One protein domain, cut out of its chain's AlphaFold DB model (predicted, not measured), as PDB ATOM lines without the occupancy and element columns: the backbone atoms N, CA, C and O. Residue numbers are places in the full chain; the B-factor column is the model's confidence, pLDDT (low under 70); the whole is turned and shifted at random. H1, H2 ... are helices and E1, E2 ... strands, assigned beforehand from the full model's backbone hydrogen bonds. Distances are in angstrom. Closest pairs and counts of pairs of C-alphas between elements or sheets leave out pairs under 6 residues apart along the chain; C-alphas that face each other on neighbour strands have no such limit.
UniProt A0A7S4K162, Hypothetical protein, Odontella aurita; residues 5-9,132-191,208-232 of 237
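AT A GLANCE: This is residues 5 to 9, 132 to 191 and 208 to 232 of the 237 residues of the protein "Hypothetical protein" of Odontella aurita (UniProt A0A7S4K162). This is a loose, open frame: two two-stranded arms, the long hairpin E2 and E3 and the shorter pair E6 and E7, reach away from a small group of three-residue strands, E1, E4, E5 and E8, with a gap between the arms. Helix H1 stands at the end away from the tip of E6 and E7, joined to the foot of the hairpin. The 90 printed residues hold one named helix and eight named strands, in the order E1 H1 E2 E3 E4 E5 E6 E7 E8, and the class is mostly strand. The strands form four antiparallel sheets of two strands each: E1 - E4, E2 - E3, E5 - E8 and E6 - E7. The whole is loose, with a radius of gyration of the C-alphas of 17.7 A, and spans 53 by 38 by 24 A.

HOW THE PARTS SIT: Start at E1, residues 6 to 8, and look across to E4, residues 173 to 175: they are antiparallel at 151 degrees, with N 174 and O 7 within hydrogen-bond range at 2.8 A. E1 and E5, residues 177 to 179, have 5 pairs of C-alphas within 8 A; the closest C-alphas of the two are those of Ala 7 and Gly 177, 4.9 A apart. H1, residues 133 to 142, has its closest C-alpha to E4 at Glu 133, 7.8 A from that of Trp 175. In H1 every O i to N i+4 pair is within hydrogen-bond range. Go on to the hairpin of E2, residues 146 to 154, and E3, residues 161 to 169, antiparallel at 164 degrees, where N 147 and O 168 are 2.8 A apart and N 153 and O 162 are 2.9 A apart. E5 is antiparallel to E8, residues 220 to 222, at 134 degrees, with N 221 and O 178 at 2.8 A. E6, residues 183 to 187, is antiparallel to E7, residues 208 to 212, at 143 degrees, with N 186 and O 209 at 2.8 A. E2 and E6 are apart.

IN THESE COORDINATES: Find C-alpha 6, where E1 begins, at (122.885, 94.705, 128.810). H1 runs 14.1 A, E2 26.4 A and E3 27.0 A; E2 begins at C-alpha 146, (129.590, 107.391, 128.882). E6 covers 13.1 A and E7 13.7 A, and E8 ends at C-alpha 222, (119.440, 88.003, 135.608).

THE WHOLE: The two C-alphas farthest apart, those of Asp 142 and Gly 189, are 55.1 A apart. Residues 10 to 131 are not printed, with 21.3 A from C-alpha 9 to C-alpha 132; residues 192 to 207 are not printed either, with 13.9 A from C-alpha 191 to C-alpha 208. Of the links printed whole, none is long. The mean pLDDT of the printed part is 88.7, and it is under 70 at residues 5 to 7, 9, 188 to 191, 227, 229 to 230 and 232.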
ATOM      1  N   ALA A   5     122.669  90.716 126.416       45.12
ATOM      2  CA  ALA A   5     121.657  91.668 126.846       45.12
ATOM      3  C   ALA A   5     122.224  92.469 128.026       45.12
ATOM      4  O   ALA A   5     122.641  91.908 129.043       45.12
ATOM      5  N   THR A   6     122.296  93.782 127.847       50.84
ATOM      6  CA  THR A   6     122.885  94.705 128.810       50.84
ATOM      7  C   THR A   6     121.769  95.601 129.329       50.84
ATOM      8  O   THR A   6     121.163  96.346 128.558       50.84
ATOM      9  N   ALA A   7     121.457  95.503 130.620       67.00
ATOM     10  CA  ALA A   7     120.498  96.391 131.270       67.00
ATOM     11  C   ALA A   7     121.248  97.557 131.909       67.00
ATOM     12  O   ALA A   7     122.361  97.389 132.404       67.00
ATOM     13  N   VAL A   8     120.637  98.738 131.923       70.19
ATOM     14  CA  VAL A   8     121.251  99.927 132.515       70.19
ATOM     15  C   VAL A   8     120.408 100.398 133.688       70.19
ATOM     16  O   VAL A   8     119.206 100.633 133.552       70.19
ATOM     17  N   LYS A   9     121.016 100.491 134.869       62.56
ATOM     18  CA  LYS A   9     120.292 100.820 136.093       62.56
ATOM     19  C   LYS A   9     120.109 102.333 136.203       62.56
ATOM     20  O   LYS A   9     121.029 103.062 136.545       62.56
ATOM     21  N   ASP A 132     135.636  88.583 126.030       85.75
ATOM     22  CA  ASP A 132     135.214  88.294 127.392       85.75
ATOM     23  C   ASP A 132     134.694  89.588 128.039       85.75
ATOM     24  O   ASP A 132     135.254  90.667 127.831       85.75
ATOM     25  N   GLU A 133     133.651  89.486 128.863       87.06
ATOM     26  CA  GLU A 133     133.031  90.620 129.572       87.06
ATOM     27  C   GLU A 133     134.065  91.493 130.302       87.06
ATOM     28  O   GLU A 133     133.976  92.722 130.305       87.06
ATOM     29  N   CYS A 134     135.102  90.861 130.862       87.56
ATOM     30  CA  CYS A 134     136.202  91.543 131.535       87.56
ATOM     31  C   CYS A 134     137.013  92.439 130.584       87.56
ATOM     32  O   CYS A 134     137.421  93.531 130.978       87.56
ATOM     33  N   ALA A 135     137.249  92.001 129.343       90.38
ATOM     34  CA  ALA A 135     137.985  92.779 128.351       90.38
ATOM     35  C   ALA A 135     137.169  93.996 127.899       90.38
ATOM     36  O   ALA A 135     137.703  95.102 127.823       90.38
ATOM     37  N   ILE A 136     135.864  93.808 127.675       90.62
ATOM     38  CA  ILE A 136     134.956  94.897 127.297       90.62
ATOM     39  C   ILE A 136     134.836  95.906 128.442       90.62
ATOM     40  O   ILE A 136     135.015  97.103 128.235       90.62
ATOM     41  N   SER A 137     134.603  95.426 129.664       91.44
ATOM     42  CA  SER A 137     134.495  96.282 130.849       91.44
ATOM     43  C   SER A 137     135.771  97.081 131.082       91.44
ATOM     44  O   SER A 137     135.697  98.285 131.309       91.44
ATOM     45  N   SER A 138     136.942  96.443 130.980       93.06
ATOM     46  CA  SER A 138     138.227  97.134 131.123       93.06
ATOM     47  C   SER A 138     138.415  98.211 130.059       93.06
ATOM     48  O   SER A 138     138.902  99.289 130.378       93.06
ATOM     49  N   PHE A 139     138.026  97.937 128.813       94.00
ATOM     50  CA  PHE A 139     138.125  98.897 127.716       94.00
ATOM     51  C   PHE A 139     137.231 100.126 127.934       94.00
ATOM     52  O   PHE A 139     137.661 101.248 127.665       94.00
ATOM     53  N   LEU A 140     135.999  99.919 128.414       94.19
ATOM     54  CA  LEU A 140     135.049 101.000 128.687       94.19
ATOM     55  C   LEU A 140     135.498 101.870 129.869       94.19
ATOM     56  O   LEU A 140     135.435 103.094 129.769       94.19
ATOM     57  N   HIS A 141     136.022 101.257 130.935       95.38
ATOM     58  CA  HIS A 141     136.572 101.984 132.082       95.38
ATOM     59  C   HIS A 141     137.838 102.770 131.725       95.38
ATOM     60  O   HIS A 141     137.959 103.923 132.110       95.38
ATOM     61  N   ASP A 142     138.771 102.179 130.970       97.00
ATOM     62  CA  ASP A 142     140.031 102.838 130.582       97.00
ATOM     63  C   ASP A 142     139.805 104.131 129.778       97.00
ATOM     64  O   ASP A 142     140.617 105.053 129.808       97.00
ATOM     65  N   ARG A 143     138.677 104.215 129.065       97.12
ATOM     66  CA  ARG A 143     138.302 105.377 128.250       97.12
ATOM     67  C   ARG A 143     137.312 106.324 128.921       97.12
ATOM     68  O   ARG A 143     136.886 107.263 128.250       97.12
ATOM     69  N   ASP A 144     136.932 106.078 130.176       96.38
ATOM     70  CA  ASP A 144     135.857 106.803 130.866       96.38
ATOM     71  C   ASP A 144     134.594 106.918 129.985       96.38
ATOM     72  O   ASP A 144     134.036 107.998 129.777       96.38
ATOM     73  N   ALA A 145     134.177 105.798 129.385       96.06
ATOM     74  CA  ALA A 145     133.066 105.791 128.443       96.06
ATOM     75  C   ALA A 145     131.729 106.142 129.127       96.06
ATOM     76  O   ALA A 145     131.406 105.633 130.205       96.06
ATOM     77  N   GLU A 146     130.924 106.965 128.449       96.25
ATOM     78  CA  GLU A 146     129.590 107.391 128.882       96.25
ATOM     79  C   GLU A 146     128.567 107.135 127.763       96.25
ATOM     80  O   GLU A 146     128.787 107.471 126.596       96.25
ATOM     81  N   LEU A 147     127.429 106.542 128.123       94.00
ATOM     82  CA  LEU A 147     126.309 106.285 127.227       94.00
ATOM     83  C   LEU A 147     125.250 107.368 127.413       94.00
ATOM     84  O   LEU A 147     124.664 107.490 128.485       94.00
ATOM     85  N   ILE A 148     124.965 108.131 126.359       96.50
ATOM     86  CA  ILE A 148     123.928 109.165 126.375       96.50
ATOM     87  C   ILE A 148     122.687 108.637 125.657       96.50
ATOM     88  O   ILE A 148     122.735 108.331 124.466       96.50
ATOM     89  N   ILE A 149     121.563 108.577 126.370       95.94
ATOM     90  CA  ILE A 149     120.256 108.198 125.832       95.94
ATOM     91  C   ILE A 149     119.421 109.457 125.607       95.94
ATOM     92  O   ILE A 149     119.296 110.308 126.492       95.94
ATOM     93  N   LEU A 150     118.840 109.564 124.412       97.06
ATOM     94  CA  LEU A 150     117.958 110.655 124.016       97.06
ATOM     95  C   LEU A 150     116.586 110.084 123.660       97.06
ATOM     96  O   LEU A 150     116.488 109.150 122.868       97.06
ATOM     97  N   VAL A 151     115.535 110.658 124.243       97.06
ATOM     98  CA  VAL A 151     114.143 110.352 123.905       97.06
ATOM     99  C   VAL A 151     113.507 111.619 123.363       97.06
ATOM    100  O   VAL A 151     113.400 112.614 124.077       97.06
ATOM    101  N   GLU A 152     113.106 111.585 122.098       97.94
ATOM    102  CA  GLU A 152     112.453 112.696 121.408       97.94
ATOM    103  C   GLU A 152     110.966 112.407 121.217       97.94
ATOM    104  O   GLU A 152     110.560 111.270 120.975       97.94
ATOM    105  N   GLY A 153     110.151 113.451 121.312       97.44
ATOM    106  CA  GLY A 153     108.717 113.370 121.089       97.44
ATOM    107  C   GLY A 153     108.106 114.738 120.839       97.44
ATOM    108  O   GLY A 153     108.799 115.753 120.774       97.44
ATOM    109  N   THR A 154     106.787 114.758 120.725       98.12
ATOM    110  CA  THR A 154     106.002 115.987 120.654       98.12
ATOM    111  C   THR A 154     105.081 116.009 121.860       98.12
ATOM    112  O   THR A 154     104.367 115.037 122.090       98.12
ATOM    113  N   ASP A 155     105.102 117.090 122.633       97.75
ATOM    114  CA  ASP A 155     104.151 117.271 123.724       97.75
ATOM    115  C   ASP A 155     102.738 117.424 123.151       97.75
ATOM    116  O   ASP A 155     102.482 118.291 122.315       97.75
ATOM    117  N   GLU A 156     101.817 116.577 123.599       97.25
ATOM    118  CA  GLU A 156     100.452 116.519 123.078       97.25
ATOM    119  C   GLU A 156      99.669 117.802 123.368       97.25
ATOM    120  O   GLU A 156      98.822 118.200 122.568       97.25
ATOM    121  N   MET A 157      99.957 118.472 124.490       96.12
ATOM    122  CA  MET A 157      99.232 119.681 124.880       96.12
ATOM    123  C   MET A 157      99.680 120.905 124.076       96.12
ATOM    124  O   MET A 157      98.849 121.728 123.690       96.12
ATOM    125  N   THR A 158     100.983 121.045 123.823       97.44
ATOM    126  CA  THR A 158     101.547 122.240 123.171       97.44
ATOM    127  C   THR A 158     101.903 122.040 121.699       97.44
ATOM    128  O   THR A 158     102.130 123.021 120.990       97.44
ATOM    129  N   GLY A 159     101.979 120.795 121.222       97.12
ATOM    130  CA  GLY A 159     102.500 120.459 119.896       97.12
ATOM    131  C   GLY A 159     104.000 120.745 119.732       97.12
ATOM    132  O   GLY A 159     104.514 120.678 118.614       97.12
ATOM    133  N   GLY A 160     104.701 121.102 120.813       97.69
ATOM    134  CA  GLY A 160     106.126 121.415 120.805       97.69
ATOM    135  C   GLY A 160     106.993 120.159 120.813       97.69
ATOM    136  O   GLY A 160     106.649 119.165 121.448       97.69
ATOM    137  N   ALA A 161     108.139 120.209 120.134       97.94
ATOM    138  CA  ALA A 161     109.130 119.142 120.224       97.94
ATOM    139  C   ALA A 161     109.750 119.117 121.633       97.94
ATOM    140  O   ALA A 161     110.223 120.143 122.128       97.94
ATOM    141  N   VAL A 162     109.761 117.943 122.261       98.25
ATOM    142  CA  VAL A 162     110.369 117.682 123.569       98.25
ATOM    143  C   VAL A 162     111.492 116.664 123.427       98.25
ATOM    144  O   VAL A 162     111.399 115.719 122.646       98.25
ATOM    145  N   GLN A 163     112.562 116.858 124.195       98.06
ATOM    146  CA  GLN A 163     113.702 115.948 124.233       98.06
ATOM    147  C   GLN A 163     114.103 115.703 125.688       98.06
ATOM    148  O   GLN A 163     114.471 116.636 126.404       98.06
ATOM    149  N   ALA A 164     114.048 114.448 126.121       97.38
ATOM    150  CA  ALA A 164     114.598 114.002 127.392       97.38
ATOM    151  C   ALA A 164     115.989 113.402 127.165       97.38
ATOM    152  O   ALA A 164     116.228 112.703 126.179       97.38
ATOM    153  N   ARG A 165     116.917 113.689 128.080       97.56
ATOM    154  CA  ARG A 165     118.304 113.217 128.022       97.56
ATOM    155  C   ARG A 165     118.667 112.544 129.334       97.56
ATOM    156  O   ARG A 165     118.333 113.056 130.401       97.56
ATOM    157  N   HIS A 166     119.381 111.435 129.240       97.06
ATOM    158  CA  HIS A 166     119.969 110.764 130.388       97.06
ATOM    159  C   HIS A 166     121.344 110.227 130.013       97.06
ATOM    160  O   HIS A 166     121.576 109.921 128.841       97.06
ATOM    161  N   SER A 167     122.246 110.130 130.981       96.31
ATOM    162  CA  SER A 167     123.556 109.541 130.759       96.31
ATOM    163  C   SER A 167     123.861 108.462 131.783       96.31
ATOM    164  O   SER A 167     123.365 108.503 132.906       96.31
ATOM    165  N   TYR A 168     124.628 107.474 131.339       96.69
ATOM    166  CA  TYR A 168     125.016 106.310 132.111       96.69
ATOM    167  C   TYR A 168     126.512 106.094 131.976       96.69
ATOM    168  O   TYR A 168     127.059 106.103 130.871       96.69
ATOM    169  N   THR A 169     127.166 105.889 133.105       96.31
ATOM    170  CA  THR A 169     128.578 105.534 133.179       96.31
ATOM    171  C   THR A 169     128.754 104.026 133.042       96.31
ATOM    172  O   THR A 169     127.787 103.262 133.056       96.31
ATOM    173  N   THR A 170     130.003 103.574 132.930       94.94
ATOM    174  CA  THR A 170     130.290 102.134 132.874       94.94
ATOM    175  C   THR A 170     129.853 101.406 134.159       94.94
ATOM    176  O   THR A 170     129.463 100.245 134.091       94.94
ATOM    177  N   ASP A 171     129.816 102.097 135.304       95.19
ATOM    178  CA  ASP A 171     129.349 101.546 136.586       95.19
ATOM    179  C   ASP A 171     127.823 101.330 136.641       95.19
ATOM    180  O   ASP A 171     127.333 100.519 137.431       95.19
ATOM    181  N   ASP A 172     127.056 102.029 135.798       95.19
ATOM    182  CA  ASP A 172     125.591 101.916 135.738       95.19
ATOM    183  C   ASP A 172     125.126 100.725 134.880       95.19
ATOM    184  O   ASP A 172     123.935 100.387 134.836       95.19
ATOM    185  N   VAL A 173     126.068 100.087 134.183       93.06
ATOM    186  CA  VAL A 173     125.823  98.994 133.249       93.06
ATOM    187  C   VAL A 173     125.832  97.652 133.979       93.06
ATOM    188  O   VAL A 173     126.827  97.237 134.570       93.06
ATOM    189  N   VAL A 174     124.713  96.930 133.896       93.94
ATOM    190  CA  VAL A 174     124.568  95.575 134.433       93.94
ATOM    191  C   VAL A 174     124.684  94.569 133.291       93.94
ATOM    192  O   VAL A 174     123.753  94.376 132.499       93.94
ATOM    193  N   TRP A 175     125.835  93.904 133.226       90.25
ATOM    194  CA  TRP A 175     126.080  92.801 132.303       90.25
ATOM    195  C   TRP A 175     125.151  91.625 132.584       90.25
ATOM    196  O   TRP A 175     124.899  91.279 133.740       90.25
ATOM    197  N   ASN A 176     124.654  90.995 131.516       89.44
ATOM    198  CA  ASN A 176     123.742  89.852 131.598       89.44
ATOM    199  C   ASN A 176     122.509  90.148 132.475       89.44
ATOM    200  O   ASN A 176     122.004  89.268 133.176       89.44
ATOM    201  N   GLY A 177     122.052  91.402 132.467       92.00
ATOM    202  CA  GLY A 177     120.874  91.869 133.185       92.00
ATOM    203  C   GLY A 177     119.691  92.084 132.246       92.00
ATOM    204  O   GLY A 177     119.855  92.422 131.075       92.00
ATOM    205  N   THR A 178     118.479  91.920 132.766       92.50
ATOM    206  CA  THR A 178     117.237  92.305 132.087       92.50
ATOM    207  C   THR A 178     116.326  93.052 133.053       92.50
ATOM    208  O   THR A 178     116.357  92.798 134.257       92.50
ATOM    209  N   PHE A 179     115.531  93.995 132.553       94.50
ATOM    210  CA  PHE A 179     114.583  94.719 133.396       94.50
ATOM    211  C   PHE A 179     113.471  93.787 133.877       94.50
ATOM    212  O   PHE A 179     112.943  92.971 133.118       94.50
ATOM    213  N   GLU A 180     113.086  93.936 135.138       95.44
ATOM    214  CA  GLU A 180     111.926  93.238 135.675       95.44
ATOM    215  C   GLU A 180     110.635  93.734 134.993       95.44
ATOM    216  O   GLU A 180     110.471  94.937 134.754       95.44
ATOM    217  N   PRO A 181     109.670  92.844 134.690       94.00
ATOM    218  CA  PRO A 181     108.379  93.261 134.160       94.00
ATOM    219  C   PRO A 181     107.682  94.239 135.112       94.00
ATOM    220  O   PRO A 181     107.435  93.917 136.275       94.00
ATOM    221  N   CYS A 182     107.324  95.418 134.603       96.62
ATOM    222  CA  CYS A 182     106.609  96.448 135.360       96.62
ATOM    223  C   CYS A 182     105.205  96.742 134.812       96.62
ATOM    224  O   CYS A 182     104.472  97.516 135.415       96.62
ATOM    225  N   VAL A 183     104.801  96.123 133.699       95.50
ATOM    226  CA  VAL A 183     103.467  96.291 133.106       95.50
ATOM    227  C   VAL A 183     102.700  94.983 133.214       95.50
ATOM    228  O   VAL A 183     103.134  93.952 132.701       95.50
ATOM    229  N   PHE A 184     101.538  95.031 133.857       93.06
ATOM    230  CA  PHE A 184     100.709  93.861 134.111       93.06
ATOM    231  C   PHE A 184      99.319  94.041 133.507       93.06
ATOM    232  O   PHE A 184      98.738  95.124 133.613       93.06
ATOM    233  N   PRO A 185      98.741  92.996 132.892       89.81
ATOM    234  CA  PRO A 185      97.348  93.040 132.483       89.81
ATOM    235  C   PRO A 185      96.459  93.131 133.725       89.81
ATOM    236  O   PRO A 185      96.668  92.433 134.717       89.81
ATOM    237  N   SER A 186      95.442  93.976 133.651       85.50
ATOM    238  CA  SER A 186      94.424  94.137 134.679       85.50
ATOM    239  C   SER A 186      93.049  94.050 134.033       85.50
ATOM    240  O   SER A 186      92.829  94.529 132.918       85.50
ATOM    241  N   PHE A 187      92.099  93.439 134.727       80.69
ATOM    242  CA  PHE A 187      90.717  93.387 134.277       80.69
ATOM    243  C   PHE A 187      89.892  94.306 135.161       80.69
ATOM    244  O   PHE A 187      89.754  94.093 136.369       80.69
ATOM    245  N   GLU A 188      89.346  95.350 134.547       69.94
ATOM    246  CA  GLU A 188      88.429  96.258 135.212       69.94
ATOM    247  C   GLU A 188      87.174  95.465 135.619       69.94
ATOM    248  O   GLU A 188      86.395  95.016 134.774       69.94
ATOM    249  N   GLY A 189      87.055  95.174 136.919       65.50
ATOM    250  CA  GLY A 189      86.053  94.258 137.475       65.50
ATOM    251  C   GLY A 189      86.563  93.332 138.584       65.50
ATOM    252  O   GLY A 189      85.753  92.855 139.374       65.50
ATOM    253  N   ASP A 190      87.883  93.155 138.737       58.94
ATOM    254  CA  ASP A 190      88.489  92.376 139.841       58.94
ATOM    255  C   ASP A 190      88.469  93.104 141.199       58.94
ATOM    256  O   ASP A 190      89.145  92.723 142.164       58.94
ATOM    257  N   GLY A 191      87.645  94.152 141.298       55.78
ATOM    258  CA  GLY A 191      87.328  94.811 142.547       55.78
ATOM    259  C   GLY A 191      86.968  93.760 143.586       55.78
ATOM    260  O   GLY A 191      86.007  93.007 143.441       55.78
ATOM    261  N   PRO A 208      89.771  95.209 128.945       81.94
ATOM    262  CA  PRO A 208      91.179  94.949 129.189       81.94
ATOM    263  C   PRO A 208      91.851  96.271 129.565       81.94
ATOM    264  O   PRO A 208      91.732  97.257 128.843       81.94
ATOM    265  N   SER A 209      92.535  96.281 130.700       88.19
ATOM    266  CA  SER A 209      93.334  97.406 131.187       88.19
ATOM    267  C   SER A 209      94.756  96.925 131.479       88.19
ATOM    268  O   SER A 209      95.031  95.721 131.477       88.19
ATOM    269  N   CYS A 210      95.680  97.846 131.720       91.69
ATOM    270  CA  CYS A 210      97.015  97.528 132.207       91.69
ATOM    271  C   CYS A 210      97.325  98.361 133.451       91.69
ATOM    272  O   CYS A 210      96.824  99.471 133.616       91.69
ATOM    273  N   VAL A 211      98.129  97.794 134.344       92.81
ATOM    274  CA  VAL A 211      98.646  98.464 135.536       92.81
ATOM    275  C   VAL A 211     100.159  98.498 135.422       92.81
ATOM    276  O   VAL A 211     100.779  97.483 135.106       92.81
ATOM    277  N   VAL A 212     100.734  99.670 135.678       95.69
ATOM    278  CA  VAL A 212     102.180  99.879 135.684       95.69
ATOM    279  C   VAL A 212     102.656  99.985 137.130       95.69
ATOM    280  O   VAL A 212     102.168 100.823 137.888       95.69
ATOM    281  N   ASP A 213     103.599  99.131 137.515       96.00
ATOM    282  CA  ASP A 213     104.271  99.160 138.811       96.00
ATOM    283  C   ASP A 213     105.593  99.931 138.699       96.00
ATOM    284  O   ASP A 213     106.642  99.375 138.367       96.00
ATOM    285  N   PHE A 214     105.542 101.233 138.983       95.69
ATOM    286  CA  PHE A 214     106.720 102.101 138.921       95.69
ATOM    287  C   PHE A 214     107.796 101.755 139.956       95.69
ATOM    288  O   PHE A 214     108.944 102.150 139.769       95.69
ATOM    289  N   ALA A 215     107.471 101.002 141.015       96.38
ATOM    290  CA  ALA A 215     108.485 100.564 141.974       96.38
ATOM    291  C   ALA A 215     109.467  99.567 141.342       96.38
ATOM    292  O   ALA A 215     110.632  99.550 141.723       96.38
ATOM    293  N   ARG A 216     109.011  98.797 140.343       95.12
ATOM    294  CA  ARG A 216     109.822  97.807 139.617       95.12
ATOM    295  C   ARG A 216     110.482  98.361 138.361       95.12
ATOM    296  O   ARG A 216     111.189  97.636 137.673       95.12
ATOM    297  N   PHE A 217     110.259  99.634 138.037       95.31
ATOM    298  CA  PHE A 217     110.717 100.221 136.776       95.31
ATOM    299  C   PHE A 217     112.248 100.218 136.626       95.31
ATOM    300  O   PHE A 217     112.761 100.119 135.516       95.31
ATOM    301  N   HIS A 218     112.975 100.289 137.742       95.50
ATOM    302  CA  HIS A 218     114.440 100.239 137.771       95.50
ATOM    303  C   HIS A 218     114.993  98.912 138.303       95.50
ATOM    304  O   HIS A 218     116.205  98.786 138.497       95.50
ATOM    305  N   ASP A 219     114.121  97.934 138.561       96.69
ATOM    306  CA  ASP A 219     114.550  96.625 139.028       96.69
ATOM    307  C   ASP A 219     115.147  95.838 137.857       96.69
ATOM    308  O   ASP A 219     114.614  95.816 136.745       96.69
ATOM    309  N   VAL A 220     116.279  95.190 138.122       96.00
ATOM    310  CA  VAL A 220     117.017  94.381 137.151       96.00
ATOM    311  C   VAL A 220     117.192  92.983 137.730       96.00
ATOM    312  O   VAL A 220     117.634  92.826 138.870       96.00
ATOM    313  N   GLY A 221     116.843  91.980 136.933       94.12
ATOM    314  CA  GLY A 221     117.060  90.564 137.205       94.12
ATOM    315  C   GLY A 221     118.123  89.963 136.277       94.12
ATOM    316  O   GLY A 221     118.571  90.620 135.333       94.12
ATOM    317  N   PRO A 222     118.549  88.713 136.520       92.94
ATOM    318  CA  PRO A 222     119.440  88.003 135.608       92.94
ATOM    319  C   PRO A 222     118.755  87.777 134.254       92.94
ATOM    320  O   PRO A 222     117.610  87.323 134.195       92.94
ATOM    321  N   ALA A 223     119.463  88.071 133.165       87.88
ATOM    322  CA  ALA A 223     118.993  87.782 131.819       87.88
ATOM    323  C   ALA A 223     118.954  86.260 131.571       87.88
ATOM    324  O   ALA A 223     119.805  85.524 132.087       87.88
ATOM    325  N   PRO A 224     117.996  85.769 130.768       86.44
ATOM    326  CA  PRO A 224     118.030  84.402 130.264       86.44
ATOM    327  C   PRO A 224     119.349  84.127 129.526       86.44
ATOM    328  O   PRO A 224     119.817  84.951 128.742       86.44
ATOM    329  N   GLY A 225     119.973  82.977 129.796       79.75
ATOM    330  CA  GLY A 225     121.241  82.589 129.161       79.75
ATOM    331  C   GLY A 225     121.087  82.093 127.719       79.75
ATOM    332  O   GLY A 225     122.084  81.830 127.050       79.75
ATOM    333  N   ASP A 226     119.853  81.924 127.249       80.25
ATOM    334  CA  ASP A 226     119.524  81.561 125.882       80.25
ATOM    335  C   ASP A 226     119.274  82.821 125.050       80.25
ATOM    336  O   ASP A 226     118.203  83.415 125.070       80.25
ATOM    337  N   CYS A 227     120.269  83.223 124.261       66.75
ATOM    338  CA  CYS A 227     120.111  84.330 123.314       66.75
ATOM    339  C   CYS A 227     118.970  84.080 122.311       66.75
ATOM    340  O   CYS A 227     118.383  85.038 121.817       66.75
ATOM    341  N   ASP A 228     118.627  82.810 122.072       71.75
ATOM    342  CA  ASP A 228     117.531  82.370 121.203       71.75
ATOM    343  C   ASP A 228     116.138  82.728 121.756       71.75
ATOM    344  O   ASP A 228     115.166  82.755 121.005       71.75
ATOM    345  N   SER A 229     116.010  83.002 123.062       68.88
ATOM    346  CA  SER A 229     114.750  83.468 123.660       68.88
ATOM    347  C   SER A 229     114.597  84.986 123.624       68.88
ATOM    348  O   SER A 229     113.518  85.500 123.930       68.88
ATOM    349  N   CYS A 230     115.655  85.714 123.252       65.19
ATOM    350  CA  CYS A 230     115.617  87.161 123.179       65.19
ATOM    351  C   CYS A 230     114.776  87.586 121.967       65.19
ATOM    352  O   CYS A 230     115.219  87.411 120.834       65.19
ATOM    353  N   PRO A 231     113.605  88.226 122.159       73.19
ATOM    354  CA  PRO A 231     112.737  88.625 121.047       73.19
ATOM    355  C   PRO A 231     113.371  89.694 120.139       73.19
ATOM    356  O   PRO A 231     112.813  90.035 119.098       73.19
ATOM    357  N   TYR A 232     114.515  90.247 120.549       68.81
ATOM    358  CA  TYR A 232     115.260  91.277 119.834       68.81
ATOM    359  C   TYR A 232     116.454  90.727 119.048       68.81
ATOM    360  O   TYR A 232     116.979  91.439 118.193       68.81
TER     361      TYR A 232